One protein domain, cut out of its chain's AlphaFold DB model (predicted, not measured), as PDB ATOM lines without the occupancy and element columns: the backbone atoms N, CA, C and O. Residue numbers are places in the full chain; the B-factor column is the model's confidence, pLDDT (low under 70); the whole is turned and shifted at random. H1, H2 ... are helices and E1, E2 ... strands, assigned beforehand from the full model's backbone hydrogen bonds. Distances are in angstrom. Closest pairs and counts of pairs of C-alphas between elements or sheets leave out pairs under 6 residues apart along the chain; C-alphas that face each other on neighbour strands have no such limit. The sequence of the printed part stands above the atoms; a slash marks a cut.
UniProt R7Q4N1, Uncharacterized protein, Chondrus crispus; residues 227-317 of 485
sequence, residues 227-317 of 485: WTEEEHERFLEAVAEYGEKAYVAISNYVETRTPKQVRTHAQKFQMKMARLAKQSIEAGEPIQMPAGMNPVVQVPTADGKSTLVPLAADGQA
ATOM      1  N   TRP A 227       5.368  29.738 -59.305       92.25
ATOM      2  CA  TRP A 227       6.695  29.480 -58.752       92.25
ATOM      3  C   TRP A 227       7.028  28.003 -58.928       92.25
ATOM      4  O   TRP A 227       6.218  27.163 -58.532       92.25
ATOM      5  N   THR A 228       8.175  27.705 -59.533       94.75
ATOM      6  CA  THR A 228       8.696  26.334 -59.568       94.75
ATOM      7  C   THR A 228       9.408  26.010 -58.254       94.75
ATOM      8  O   THR A 228       9.632  26.897 -57.423       94.75
ATOM      9  N   GLU A 229       9.729  24.737 -58.034       92.94
ATOM     10  CA  GLU A 229      10.399  24.294 -56.808       92.94
ATOM     11  C   GLU A 229      11.818  24.874 -56.724       92.94
ATOM     12  O   GLU A 229      12.165  25.495 -55.723       92.94
ATOM     13  N   GLU A 230      12.564  24.857 -57.829       93.06
ATOM     14  CA  GLU A 230      13.939  25.365 -57.925       93.06
ATOM     15  C   GLU A 230      14.009  26.892 -57.721       93.06
ATOM     16  O   GLU A 230      14.936  27.423 -57.106       93.06
ATOM     17  N   GLU A 231      13.009  27.636 -58.208       94.62
ATOM     18  CA  GLU A 231      12.877  29.069 -57.920       94.62
ATOM     19  C   GLU A 231      12.527  29.334 -56.452       94.62
ATOM     20  O   GLU A 231      12.898  30.377 -55.900       94.62
ATOM     21  N   HIS A 232      11.770  28.429 -55.826       94.69
ATOM     22  CA  HIS A 232      11.381  28.558 -54.431       94.69
ATOM     23  C   HIS A 232      12.545  28.236 -53.489       94.69
ATOM     24  O   HIS A 232      12.737  28.984 -52.529       94.69
ATOM     25  N   GLU A 233      13.336  27.205 -53.783       95.00
ATOM     26  CA  GLU A 233      14.573  26.860 -53.075       95.00
ATOM     27  C   GLU A 233      15.544  28.045 -53.073       95.00
ATOM     28  O   GLU A 233      15.871  28.563 -52.003       95.00
ATOM     29  N   ARG A 234      15.871  28.589 -54.255       95.44
ATOM     30  CA  ARG A 234      16.707  29.801 -54.384       95.44
ATOM     31  C   ARG A 234      16.147  31.002 -53.623       95.44
ATOM     32  O   ARG A 234      16.896  31.825 -53.104       95.44
ATOM     33  N   PHE A 235      14.822  31.139 -53.553       95.88
ATOM     34  CA  PHE A 235      14.185  32.185 -52.751       95.88
ATOM     35  C   PHE A 235      14.400  31.976 -51.242       95.88
ATOM     36  O   PHE A 235      14.595  32.963 -50.531       95.88
ATOM     37  N   LEU A 236      14.381  30.735 -50.746       95.00
ATOM     38  CA  LEU A 236      14.663  30.425 -49.339       95.00
ATOM     39  C   LEU A 236      16.145  30.655 -49.009       95.00
ATOM     40  O   LEU A 236      16.436  31.337 -48.027       95.00
ATOM     41  N   GLU A 237      17.062  30.187 -49.859       94.75
ATOM     42  CA  GLU A 237      18.509  30.443 -49.743       94.75
ATOM     43  C   GLU A 237      18.809  31.947 -49.673       94.75
ATOM     44  O   GLU A 237      19.450  32.427 -48.736       94.75
ATOM     45  N   ALA A 238      18.258  32.725 -50.608       95.31
ATOM     46  CA  ALA A 238      18.429  34.173 -50.635       95.31
ATOM     47  C   ALA A 238      17.803  34.882 -49.421       95.31
ATOM     48  O   ALA A 238      18.297  35.925 -48.991       95.31
ATOM     49  N   VAL A 239      16.715  34.364 -48.844       95.38
ATOM     50  CA  VAL A 239      16.162  34.933 -47.606       95.38
ATOM     51  C   VAL A 239      17.025  34.576 -46.393       95.38
ATOM     52  O   VAL A 239      17.172  35.421 -45.509       95.38
ATOM     53  N   ALA A 240      17.653  33.400 -46.364       92.25
ATOM     54  CA  ALA A 240      18.646  33.057 -45.348       92.25
ATOM     55  C   ALA A 240      19.913  33.930 -45.445       92.25
ATOM     56  O   ALA A 240      20.439  34.339 -44.410       92.25
ATOM     57  N   GLU A 241      20.372  34.256 -46.658       94.38
ATOM     58  CA  GLU A 241      21.580  35.065 -46.887       94.38
ATOM     59  C   GLU A 241      21.344  36.581 -46.710       94.38
ATOM     60  O   GLU A 241      22.068  37.239 -45.960       94.38
ATOM     61  N   TYR A 242      20.326  37.153 -47.366       92.88
ATOM     62  CA  TYR A 242      20.086  38.610 -47.396       92.88
ATOM     63  C   TYR A 242      19.018  39.093 -46.398       92.88
ATOM     64  O   TYR A 242      18.883  40.301 -46.174       92.88
ATOM     65  N   GLY A 243      18.245  38.181 -45.802       91.94
ATOM     66  CA  GLY A 243      17.137  38.486 -44.896       91.94
ATOM     67  C   GLY A 243      15.819  38.845 -45.598       91.94
ATOM     68  O   GLY A 243      15.782  39.422 -46.685       91.94
ATOM     69  N   GLU A 244      14.698  38.570 -44.921       88.75
ATOM     70  CA  GLU A 244      13.322  38.578 -45.468       88.75
ATOM     71  C   GLU A 244      12.885  39.842 -46.235       88.75
ATOM     72  O   GLU A 244      11.954  39.791 -47.039       88.75
ATOM     73  N   LYS A 245      13.501  40.998 -45.966       91.94
ATOM     74  CA  LYS A 245      13.094  42.307 -46.513       91.94
ATOM     75  C   LYS A 245      13.950  42.771 -47.697       91.94
ATOM     76  O   LYS A 245      13.627  43.789 -48.309       91.94
ATOM     77  N   ALA A 246      15.013  42.049 -48.047       94.44
ATOM     78  CA  ALA A 246      15.971  42.427 -49.086       94.44
ATOM     79  C   ALA A 246      15.488  42.074 -50.512       94.44
ATOM     80  O   ALA A 246      16.220  41.487 -51.305       94.44
ATOM     81  N   TYR A 247      14.249  42.441 -50.869       95.62
ATOM     82  CA  TYR A 247      13.563  41.964 -52.086       95.62
ATOM     83  C   TYR A 247      14.324  42.188 -53.402       95.62
ATOM     84  O   TYR A 247      14.122  41.437 -54.352       95.62
ATOM     85  N   VAL A 248      15.177  43.217 -53.482       96.50
ATOM     86  CA  VAL A 248      16.015  43.484 -54.663       96.50
ATOM     87  C   VAL A 248      17.176  42.488 -54.754       96.50
ATOM     88  O   VAL A 248      17.409  41.944 -55.826       96.50
ATOM     89  N   ALA A 249      17.856  42.192 -53.640       96.00
ATOM     90  CA  ALA A 249      18.923  41.191 -53.604       96.00
ATOM     91  C   ALA A 249      18.370  39.783 -53.876       96.00
ATOM     92  O   ALA A 249      18.875  39.082 -54.747       96.00
ATOM     93  N   ILE A 250      17.251  39.428 -53.235       96.00
ATOM     94  CA  ILE A 250      16.558  38.147 -53.451       96.00
ATOM     95  C   ILE A 250      16.107  37.996 -54.915       96.00
ATOM     96  O   ILE A 250      16.255  36.934 -55.507       96.00
ATOM     97  N   SER A 251      15.593  39.064 -55.532       96.38
ATOM     98  CA  SER A 251      15.223  39.066 -56.956       96.38
ATOM     99  C   SER A 251      16.420  38.849 -57.882       96.38
ATOM    100  O   SER A 251      16.279  38.160 -58.888       96.38
ATOM    101  N   ASN A 252      17.590  39.391 -57.534       95.88
ATOM    102  CA  ASN A 252      18.818  39.170 -58.294       95.88
ATOM    103  C   ASN A 252      19.355  37.739 -58.124       95.88
ATOM    104  O   ASN A 252      19.887  37.204 -59.083       95.88
ATOM    105  N   TYR A 253      19.184  37.116 -56.952       95.69
ATOM    106  CA  TYR A 253      19.592  35.726 -56.694       95.69
ATOM    107  C   TYR A 253      18.689  34.698 -57.400       95.69
ATOM    108  O   TYR A 253      19.157  33.696 -57.930       95.69
ATOM    109  N   VAL A 254      17.376  34.955 -57.439       94.56
ATOM    110  CA  VAL A 254      16.411  34.093 -58.147       94.56
ATOM    111  C   VAL A 254      16.465  34.303 -59.669       94.56
ATOM    112  O   VAL A 254      16.145  33.383 -60.413       94.56
ATOM    113  N   GLU A 255      16.884  35.488 -60.136       93.56
ATOM    114  CA  GLU A 255      17.050  35.927 -61.541       93.56
ATOM    115  C   GLU A 255      15.750  36.002 -62.373       93.56
ATOM    116  O   GLU A 255      15.465  37.008 -63.040       93.56
ATOM    117  N   THR A 256      14.920  34.960 -62.324       92.56
ATOM    118  CA  THR A 256      13.670  34.831 -63.085       92.56
ATOM    119  C   THR A 256      12.568  35.751 -62.554       92.56
ATOM    120  O   THR A 256      11.723  36.223 -63.322       92.56
ATOM    121  N   ARG A 257      12.570  36.070 -61.253       93.31
ATOM    122  CA  ARG A 257      11.496  36.802 -60.556       93.31
ATOM    123  C   ARG A 257      11.855  38.258 -60.295       93.31
ATOM    124  O   ARG A 257      12.943  38.569 -59.835       93.31
ATOM    125  N   THR A 258      10.908  39.163 -60.542       95.19
ATOM    126  CA  THR A 258      11.058  40.606 -60.265       95.19
ATOM    127  C   THR A 258      10.902  40.926 -58.768       95.19
ATOM    128  O   THR A 258      10.174  40.208 -58.075       95.19
ATOM    129  N   PRO A 259      11.444  42.051 -58.248       95.69
ATOM    130  CA  PRO A 259      11.350  42.383 -56.818       95.69
ATOM    131  C   PRO A 259       9.904  42.520 -56.318       95.69
ATOM    132  O   PRO A 259       9.599  42.215 -55.166       95.69
ATOM    133  N   LYS A 260       8.982  42.931 -57.203       95.56
ATOM    134  CA  LYS A 260       7.542  42.990 -56.915       95.56
ATOM    135  C   LYS A 260       6.943  41.592 -56.732       95.56
ATOM    136  O   LYS A 260       6.199  41.390 -55.776       95.56
ATOM    137  N   GLN A 261       7.281  40.640 -57.609       95.56
ATOM    138  CA  GLN A 261       6.851  39.242 -57.478       95.56
ATOM    139  C   GLN A 261       7.422  38.616 -56.202       95.56
ATOM    140  O   GLN A 261       6.652  38.051 -55.424       95.56
ATOM    141  N   VAL A 262       8.722  38.798 -55.937       96.25
ATOM    142  CA  VAL A 262       9.387  38.333 -54.707       96.25
ATOM    143  C   VAL A 262       8.669  38.858 -53.463       96.25
ATOM    144  O   VAL A 262       8.303  38.064 -52.603       96.25
ATOM    145  N   ARG A 263       8.371  40.163 -53.382       96.06
ATOM    146  CA  ARG A 263       7.622  40.739 -52.250       96.06
ATOM    147  C   ARG A 263       6.244  40.091 -52.063       96.06
ATOM    148  O   ARG A 263       5.874  39.767 -50.937       96.06
ATOM    149  N   THR A 264       5.480  39.898 -53.143       96.06
ATOM    150  CA  THR A 264       4.156  39.249 -53.055       96.06
ATOM    151  C   THR A 264       4.239  37.772 -52.665       96.06
ATOM    152  O   THR A 264       3.344  37.276 -51.983       96.06
ATOM    153  N   HIS A 265       5.310  37.079 -53.058       95.81
ATOM    154  CA  HIS A 265       5.558  35.691 -52.673       95.81
ATOM    155  C   HIS A 265       5.970  35.585 -51.210       95.81
ATOM    156  O   HIS A 265       5.343  34.839 -50.470       95.81
ATOM    157  N   ALA A 266       6.914  36.416 -50.760       95.00
ATOM    158  CA  ALA A 266       7.337  36.490 -49.363       95.00
ATOM    159  C   ALA A 266       6.155  36.736 -48.413       95.00
ATOM    160  O   ALA A 266       6.026  36.038 -47.412       95.00
ATOM    161  N   GLN A 267       5.237  37.643 -48.765       94.56
ATOM    162  CA  GLN A 267       4.017  37.872 -47.986       94.56
ATOM    163  C   GLN A 267       3.125  36.617 -47.916       94.56
ATOM    164  O   GLN A 267       2.713  36.212 -46.828       94.56
ATOM    165  N   LYS A 268       2.834  35.976 -49.058       94.12
ATOM    166  CA  LYS A 268       2.039  34.732 -49.093       94.12
ATOM    167  C   LYS A 268       2.715  33.601 -48.315       94.12
ATOM    168  O   LYS A 268       2.044  32.862 -47.598       94.12
ATOM    169  N   PHE A 269       4.035  33.495 -48.426       92.62
ATOM    170  CA  PHE A 269       4.847  32.503 -47.739       92.62
ATOM    171  C   PHE A 269       4.829  32.711 -46.221       92.62
ATOM    172  O   PHE A 269       4.503  31.779 -45.491       92.62
ATOM    173  N   GLN A 270       5.053  33.938 -45.737       90.88
ATOM    174  CA  GLN A 270       4.929  34.294 -44.316       90.88
ATOM    175  C   GLN A 270       3.536  33.955 -43.761       90.88
ATOM    176  O   GLN A 270       3.433  33.400 -42.670       90.88
ATOM    177  N   MET A 271       2.462  34.222 -44.516       90.81
ATOM    178  CA  MET A 271       1.097  33.848 -44.118       90.81
ATOM    179  C   MET A 271       0.896  32.322 -44.067       90.81
ATOM    180  O   MET A 271       0.290  31.825 -43.116       90.81
ATOM    181  N   LYS A 272       1.435  31.568 -45.038       90.12
ATOM    182  CA  LYS A 272       1.425  30.092 -45.033       90.12
ATOM    183  C   LYS A 272       2.169  29.547 -43.809       90.12
ATOM    184  O   LYS A 272       1.613  28.722 -43.090       90.12
ATOM    185  N   MET A 273       3.372  30.055 -43.532       86.75
ATOM    186  CA  MET A 273       4.177  29.671 -42.367       86.75
ATOM    187  C   MET A 273       3.472  30.001 -41.049       86.75
ATOM    188  O   MET A 273       3.391  29.147 -40.175       86.75
ATOM    189  N   ALA A 274       2.880  31.192 -40.914       86.81
ATOM    190  CA  ALA A 274       2.135  31.569 -39.714       86.81
ATOM    191  C   ALA A 274       0.894  30.685 -39.476       86.81
ATOM    192  O   ALA A 274       0.540  30.441 -38.323       86.81
ATOM    193  N   ARG A 275       0.242  30.176 -40.535       87.50
ATOM    194  CA  ARG A 275      -0.856  29.201 -40.411       87.50
ATOM    195  C   ARG A 275      -0.348  27.839 -39.933       87.50
ATOM    196  O   ARG A 275      -0.890  27.308 -38.969       87.50
ATOM    197  N   LEU A 276       0.705  27.314 -40.562       85.19
ATOM    198  CA  LEU A 276       1.311  26.030 -40.184       85.19
ATOM    199  C   LEU A 276       1.854  26.063 -38.749       85.19
ATOM    200  O   LEU A 276       1.649  25.120 -37.991       85.19
ATOM    201  N   ALA A 277       2.461  27.177 -38.343       82.44
ATOM    202  CA  ALA A 277       2.949  27.390 -36.986       82.44
ATOM    203  C   ALA A 277       1.829  27.425 -35.928       82.44
ATOM    204  O   ALA A 277       2.053  27.018 -34.796       82.44
ATOM    205  N   LYS A 278       0.610  27.867 -36.272       83.19
ATOM    206  CA  LYS A 278      -0.548  27.740 -35.367       83.19
ATOM    207  C   LYS A 278      -1.026  26.294 -35.259       83.19
ATOM    208  O   LYS A 278      -1.169  25.789 -34.153       83.19
ATOM    209  N   GLN A 279      -1.203  25.625 -36.399       82.50
ATOM    210  CA  GLN A 279      -1.704  24.246 -36.463       82.50
ATOM    211  C   GLN A 279      -0.791  23.254 -35.725       82.50
ATOM    212  O   GLN A 279      -1.267  22.373 -35.025       82.50
ATOM    213  N   SER A 280       0.523  23.434 -35.827       79.88
ATOM    214  CA  SER A 280       1.533  22.643 -35.107       79.88
ATOM    215  C   SER A 280       1.587  22.931 -33.604       79.88
ATOM    216  O   SER A 280       1.733  21.994 -32.826       79.88
ATOM    217  N   ILE A 281       1.408  24.187 -33.167       79.62
ATOM    218  CA  ILE A 281       1.243  24.514 -31.737       79.62
ATOM    219  C   ILE A 281      -0.020  23.843 -31.170       79.62
ATOM    220  O   ILE A 281       0.006  23.359 -30.042       79.62
ATOM    221  N   GLU A 282      -1.104  23.786 -31.947       76.62
ATOM    222  CA  GLU A 282      -2.352  23.102 -31.574       76.62
ATOM    223  C   GLU A 282      -2.214  21.565 -31.585       76.62
ATOM    224  O   GLU A 282      -2.775  20.902 -30.713       76.62
ATOM    225  N   ALA A 283      -1.442  21.000 -32.520       79.19
ATOM    226  CA  ALA A 283      -1.189  19.558 -32.635       79.19
ATOM    227  C   ALA A 283      -0.076  19.030 -31.702       79.19
ATOM    228  O   ALA A 283      -0.005  17.830 -31.449       79.19
ATOM    229  N   GLY A 284       0.795  19.904 -31.189       70.50
ATOM    230  CA  GLY A 284       1.956  19.535 -30.371       70.50
ATOM    231  C   GLY A 284       3.156  18.987 -31.160       70.50
ATOM    232  O   GLY A 284       4.065  18.416 -30.556       70.50
ATOM    233  N   GLU A 285       3.182  19.151 -32.485       72.50
ATOM    234  CA  GLU A 285       4.237  18.615 -33.358       72.50
ATOM    235  C   GLU A 285       5.373  19.626 -33.625       72.50
ATOM    236  O   GLU A 285       5.131  20.834 -33.726       72.50
ATOM    237  N   PRO A 286       6.636  19.166 -33.759       62.09
ATOM    238  CA  PRO A 286       7.779  20.041 -34.003       62.09
ATOM    239  C   PRO A 286       7.778  20.604 -35.433       62.09
ATOM    240  O   PRO A 286       7.766  19.868 -36.417       62.09
ATOM    241  N   ILE A 287       7.861  21.929 -35.550       66.19
ATOM    242  CA  ILE A 287       7.845  22.626 -36.840       66.19
ATOM    243  C   ILE A 287       9.227  22.569 -37.492       66.19
ATOM    244  O   ILE A 287      10.195  23.098 -36.946       66.19
ATOM    245  N   GLN A 288       9.298  22.034 -38.710       61.06
ATOM    246  CA  GLN A 288      10.442  22.249 -39.595       61.06
ATOM    247  C   GLN A 288      10.263  23.590 -40.320       61.06
ATOM    248  O   GLN A 288       9.562  23.692 -41.326       61.06
ATOM    249  N   MET A 289      10.864  24.642 -39.763       62.72
ATOM    250  CA  MET A 289      10.926  25.968 -40.381       62.72
ATOM    251  C   MET A 289      12.164  26.066 -41.286       62.72
ATOM    252  O   MET A 289      13.260  25.766 -40.807       62.72
ATOM    253  N   PRO A 290      12.054  26.521 -42.550       61.97
ATOM    254  CA  PRO A 290      13.237  26.820 -43.349       61.97
ATOM    255  C   PRO A 290      14.023  27.986 -42.738       61.97
ATOM    256  O   PRO A 290      13.449  28.971 -42.261       61.97
ATOM    257  N   ALA A 291      15.351  27.863 -42.756       59.09
ATOM    258  CA  ALA A 291      16.255  28.867 -42.211       59.09
ATOM    259  C   ALA A 291      16.051  30.234 -42.893       59.09
ATOM    260  O   ALA A 291      15.829  30.311 -44.097       59.09
ATOM    261  N   GLY A 292      16.137  31.317 -42.118       59.81
ATOM    262  CA  GLY A 292      16.016  32.691 -42.622       59.81
ATOM    263  C   GLY A 292      14.641  33.349 -42.451       59.81
ATOM    264  O   GLY A 292      14.590  34.574 -42.371       59.81
ATOM    265  N   MET A 293      13.550  32.583 -42.311       66.31
ATOM    266  CA  MET A 293      12.223  33.134 -41.981       66.31
ATOM    267  C   MET A 293      11.882  32.975 -40.498       66.31
ATOM    268  O   MET A 293      11.786  31.860 -39.992       66.31
ATOM    269  N   ASN A 294      11.586  34.090 -39.827       65.44
ATOM    270  CA  ASN A 294      11.081  34.126 -38.452       65.44
ATOM    271  C   ASN A 294       9.616  34.606 -38.457       65.44
ATOM    272  O   ASN A 294       9.352  35.794 -38.230       65.44
ATOM    273  N   PRO A 295       8.630  33.728 -38.738       64.38
ATOM    274  CA  PRO A 295       7.230  34.124 -38.756       64.38
ATOM    275  C   PRO A 295       6.798  34.593 -37.364       64.38
ATOM    276  O   PRO A 295       6.927  33.883 -36.364       64.38
ATOM    277  N   VAL A 296       6.240  35.801 -37.304       64.56
ATOM    278  CA  VAL A 296       5.625  36.318 -36.082       64.56
ATOM    279  C   VAL A 296       4.223  35.733 -35.968       64.56
ATOM    280  O   VAL A 296       3.326  36.085 -36.739       64.56
ATOM    281  N   VAL A 297       4.021  34.852 -34.992       71.44
ATOM    282  CA  VAL A 297       2.725  34.227 -34.729       71.44
ATOM    283  C   VAL A 297       2.028  34.961 -33.591       71.44
ATOM    284  O   VAL A 297       2.595  35.210 -32.531       71.44
ATOM    285  N   GLN A 298       0.762  35.298 -33.819       68.81
ATOM    286  CA  GLN A 298      -0.152  35.726 -32.766       68.81
ATOM    287  C   GLN A 298      -0.698  34.501 -32.035       68.81
ATOM    288  O   GLN A 298      -1.554  33.799 -32.588       68.81
ATOM    289  N   VAL A 299      -0.215  34.266 -30.815       68.19
ATOM    290  CA  VAL A 299      -0.754  33.251 -29.901       68.19
ATOM    291  C   VAL A 299      -1.725  33.893 -28.900       68.19
ATOM    292  O   VAL A 299      -1.435  34.975 -28.376       68.19
ATOM    293  N   PRO A 300      -2.887  33.269 -28.630       60.28
ATOM    294  CA  PRO A 300      -3.794  33.731 -27.589       60.28
ATOM    295  C   PRO A 300      -3.198  33.428 -26.209       60.28
ATOM    296  O   PRO A 300      -3.021  32.270 -25.837       60.28
ATOM    297  N   THR A 301      -2.900  34.467 -25.432       65.25
ATOM    298  CA  THR A 301      -2.526  34.317 -24.020       65.25
ATOM    299  C   THR A 301      -3.790  34.129 -23.178       65.25
ATOM    300  O   THR A 301      -4.842  34.681 -23.508       65.25
ATOM    301  N   ALA A 302      -3.694  33.391 -22.065       65.06
ATOM    302  CA  ALA A 302      -4.820  33.092 -21.168       65.06
ATOM    303  C   ALA A 302      -5.596  34.338 -20.676       65.06
ATOM    304  O   ALA A 302      -6.786  34.249 -20.397       65.06
ATOM    305  N   ASP A 303      -4.955  35.512 -20.654       72.50
ATOM    306  CA  ASP A 303      -5.565  36.814 -20.336       72.50
ATOM    307  C   ASP A 303      -6.493  37.381 -21.439       72.50
ATOM    308  O   ASP A 303      -6.853  38.561 -21.402       72.50
ATOM    309  N   GLY A 304      -6.806  36.602 -22.481       63.06
ATOM    310  CA  GLY A 304      -7.571  37.044 -23.656       63.06
ATOM    311  C   GLY A 304      -6.815  38.015 -24.573       63.06
ATOM    312  O   GLY A 304      -7.401  38.597 -25.485       63.06
ATOM    313  N   LYS A 305      -5.512  38.214 -24.340       57.53
ATOM    314  CA  LYS A 305      -4.651  39.128 -25.101       57.53
ATOM    315  C   LYS A 305      -3.800  38.344 -26.095       57.53
ATOM    316  O   LYS A 305      -3.123  37.390 -25.725       57.53
ATOM    317  N   SER A 306      -3.813  38.775 -27.354       60.22
ATOM    318  CA  SER A 306      -2.932  38.239 -28.395       60.22
ATOM    319  C   SER A 306      -1.500  38.727 -28.166       60.22
ATOM    320  O   SER A 306      -1.262  39.936 -28.097       60.22
ATOM    321  N   THR A 307      -0.548  37.804 -28.041       65.06
ATOM    322  CA  THR A 307       0.879  38.124 -27.911       65.06
ATOM    323  C   THR A 307       1.609  37.718 -29.186       65.06
ATOM    324  O   THR A 307       1.467  36.598 -29.674       65.06
ATOM    325  N   LEU A 308       2.394  38.650 -29.734       65.06
ATOM    326  CA  LEU A 308       3.274  38.402 -30.874       65.06
ATOM    327  C   LEU A 308       4.507  37.634 -30.391       65.06
ATOM    328  O   LEU A 308       5.348  38.194 -29.689       65.06
ATOM    329  N   VAL A 309       4.615  36.368 -30.782       63.78
ATOM    330  CA  VAL A 309       5.795  35.536 -30.536       63.78
ATOM    331  C   VAL A 309       6.545  35.360 -31.860       63.78
ATOM    332  O   VAL A 309       5.969  34.827 -32.811       63.78
ATOM    333  N   PRO A 310       7.816  35.787 -31.957       58.59
ATOM    334  CA  PRO A 310       8.685  35.342 -33.036       58.59
ATOM    335  C   PRO A 310       9.062  33.879 -32.776       58.59
ATOM    336  O   PRO A 310       9.687  33.574 -31.758       58.59
ATOM    337  N   LEU A 311       8.678  32.974 -33.675       61.66
ATOM    338  CA  LEU A 311       9.229  31.620 -33.661       61.66
ATOM    339  C   LEU A 311      10.629  31.683 -34.272       61.66
ATOM    340  O   LEU A 311      10.781  32.066 -35.432       61.66
ATOM    341  N   ALA A 312      11.636  31.331 -33.476       52.94
ATOM    342  CA  ALA A 312      12.999  31.179 -33.959       52.94
ATOM    343  C   ALA A 312      13.138  29.883 -34.776       52.94
ATOM    344  O   ALA A 312      12.432  28.900 -34.548       52.94
ATOM    345  N   ALA A 313      14.084  29.876 -35.716       50.34
ATOM    346  CA  ALA A 313      14.362  28.735 -36.591       50.34
ATOM    347  C   ALA A 313      14.995  27.512 -35.881       50.34
ATOM    348  O   ALA A 313      15.318  26.528 -36.535       50.34
ATOM    349  N   ASP A 314      15.175  27.548 -34.556       47.22
ATOM    350  CA  ASP A 314      15.745  26.455 -33.752       47.22
ATOM    351  C   ASP A 314      14.726  25.357 -33.380       47.22
ATOM    352  O   ASP A 314      15.056  24.416 -32.657       47.22
ATOM    353  N   GLY A 315      13.479  25.475 -33.851       47.00
ATOM    354  CA  GLY A 315      12.413  24.497 -33.619       47.00
ATOM    355  C   GLY A 315      11.907  24.442 -32.171       47.00
ATOM    356  O   GLY A 315      11.048  23.616 -31.855       47.00
ATOM    357  N   GLN A 316      12.379  25.315 -31.271       43.44
ATOM    358  CA  GLN A 316      12.035  25.266 -29.844       43.44
ATOM    359  C   GLN A 316      10.708  25.963 -29.502       43.44
ATOM    360  O   GLN A 316      10.616  26.739 -28.545       43.44
ATOM    361  N   ALA A 317       9.627  25.596 -30.201       47.31
ATOM    362  CA  ALA A 317       8.258  25.975 -29.822       47.31
ATOM    363  C   ALA A 317       7.951  25.625 -28.344       47.31
ATOM    364  O   ALA A 317       7.302  26.388 -27.623       47.31
TER     365      ALA A 317
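AT A GLANCE: This is residues 227 to 317 of the 485 residues of an uncharacterized protein of Chondrus crispus (UniProt R7Q4N1). A hairpin of two short strands, E1 and E2, is set beside the later part of one long helix, H3, which makes the spine of a rod, and two shorter helices, H2 and H1, form a head at the other end of H3. E1 is the strand on the helix side, and after H3 the long unnamed stretch of residues 284 to 295 folds back to reach it. The printed part has 91 residues with three named helices and two named strands, in the order H1, H2, H3, E1, E2 along the chain; the sheet, in the order E1 - E2, is antiparallel, and the class is mostly helix. The whole is only just compact, close to loose, with a radius of gyration of the C-alphas of 14.4 A, and it spans 46 by 23 by 20 A.

IN THESE COORDINATES: Strand E1 is residues 296 to 300, 12.9 A from first to last C-alpha, and strand E2 is residues 306 to 310, 12.8 A. Helix H3, residues 259 to 283, is 35.5 A long, from C-alpha 259 at (11.350, 42.383, -56.818) to C-alpha 283 at (-1.189, 19.558, -32.635). Helix H2 is residues 247 to 254, 10.3 A long. Helix H1 is residues 229 to 242, 19.7 A long, and begins with C-alpha 229 at (10.399, 24.294, -56.808). E2 ends with C-alpha 310 at (8.685, 35.342, -33.036).

HOW THE PARTS SIT: E1 and E2 are a hairpin, antiparallel at 146 degrees between their directions. N 297 and O 309 are 2.9 A apart and N 307 and O 299 are 3.0 A apart, both within hydrogen-bond range. The closest C-alphas of H3 and E1 are those of Ala 274 and Val 297, 5.7 A apart, while H3 and E2 are apart. H3 touches H2 with residues 259 to 263 alone; the closest C-alphas are those of Ser 251 and Pro 259, 5.1 A apart, and the two helices are about perpendicular at 90 degrees. H2 touches H1, the closest C-alphas being those of Ile 250 and Ala 238, 5.2 A apart. These two run opposite ways at a steep tilt of 47 degrees. H1 and H3 are near each other, with 7 pairs of C-alphas within 10 A. H1 and H2 are each apart from both strands. In H1, H2 and H3 every O i to N i+4 pair is within hydrogen-bond range.

THE WHOLE: The two C-alphas farthest apart, those of Glu 255 and Asp 303, are 47.0 A apart. The printed part, residues 227 to 317, has no cut. The link from H3 to E1, 12 residues, is long; the links H1 to H2, H2 to H3 and E1 to E2 are tight. The mean pLDDT of the printed part is 80.6, and 30 residues are under 70: residues 286 to 296, 298 to 302 and 304 to 317.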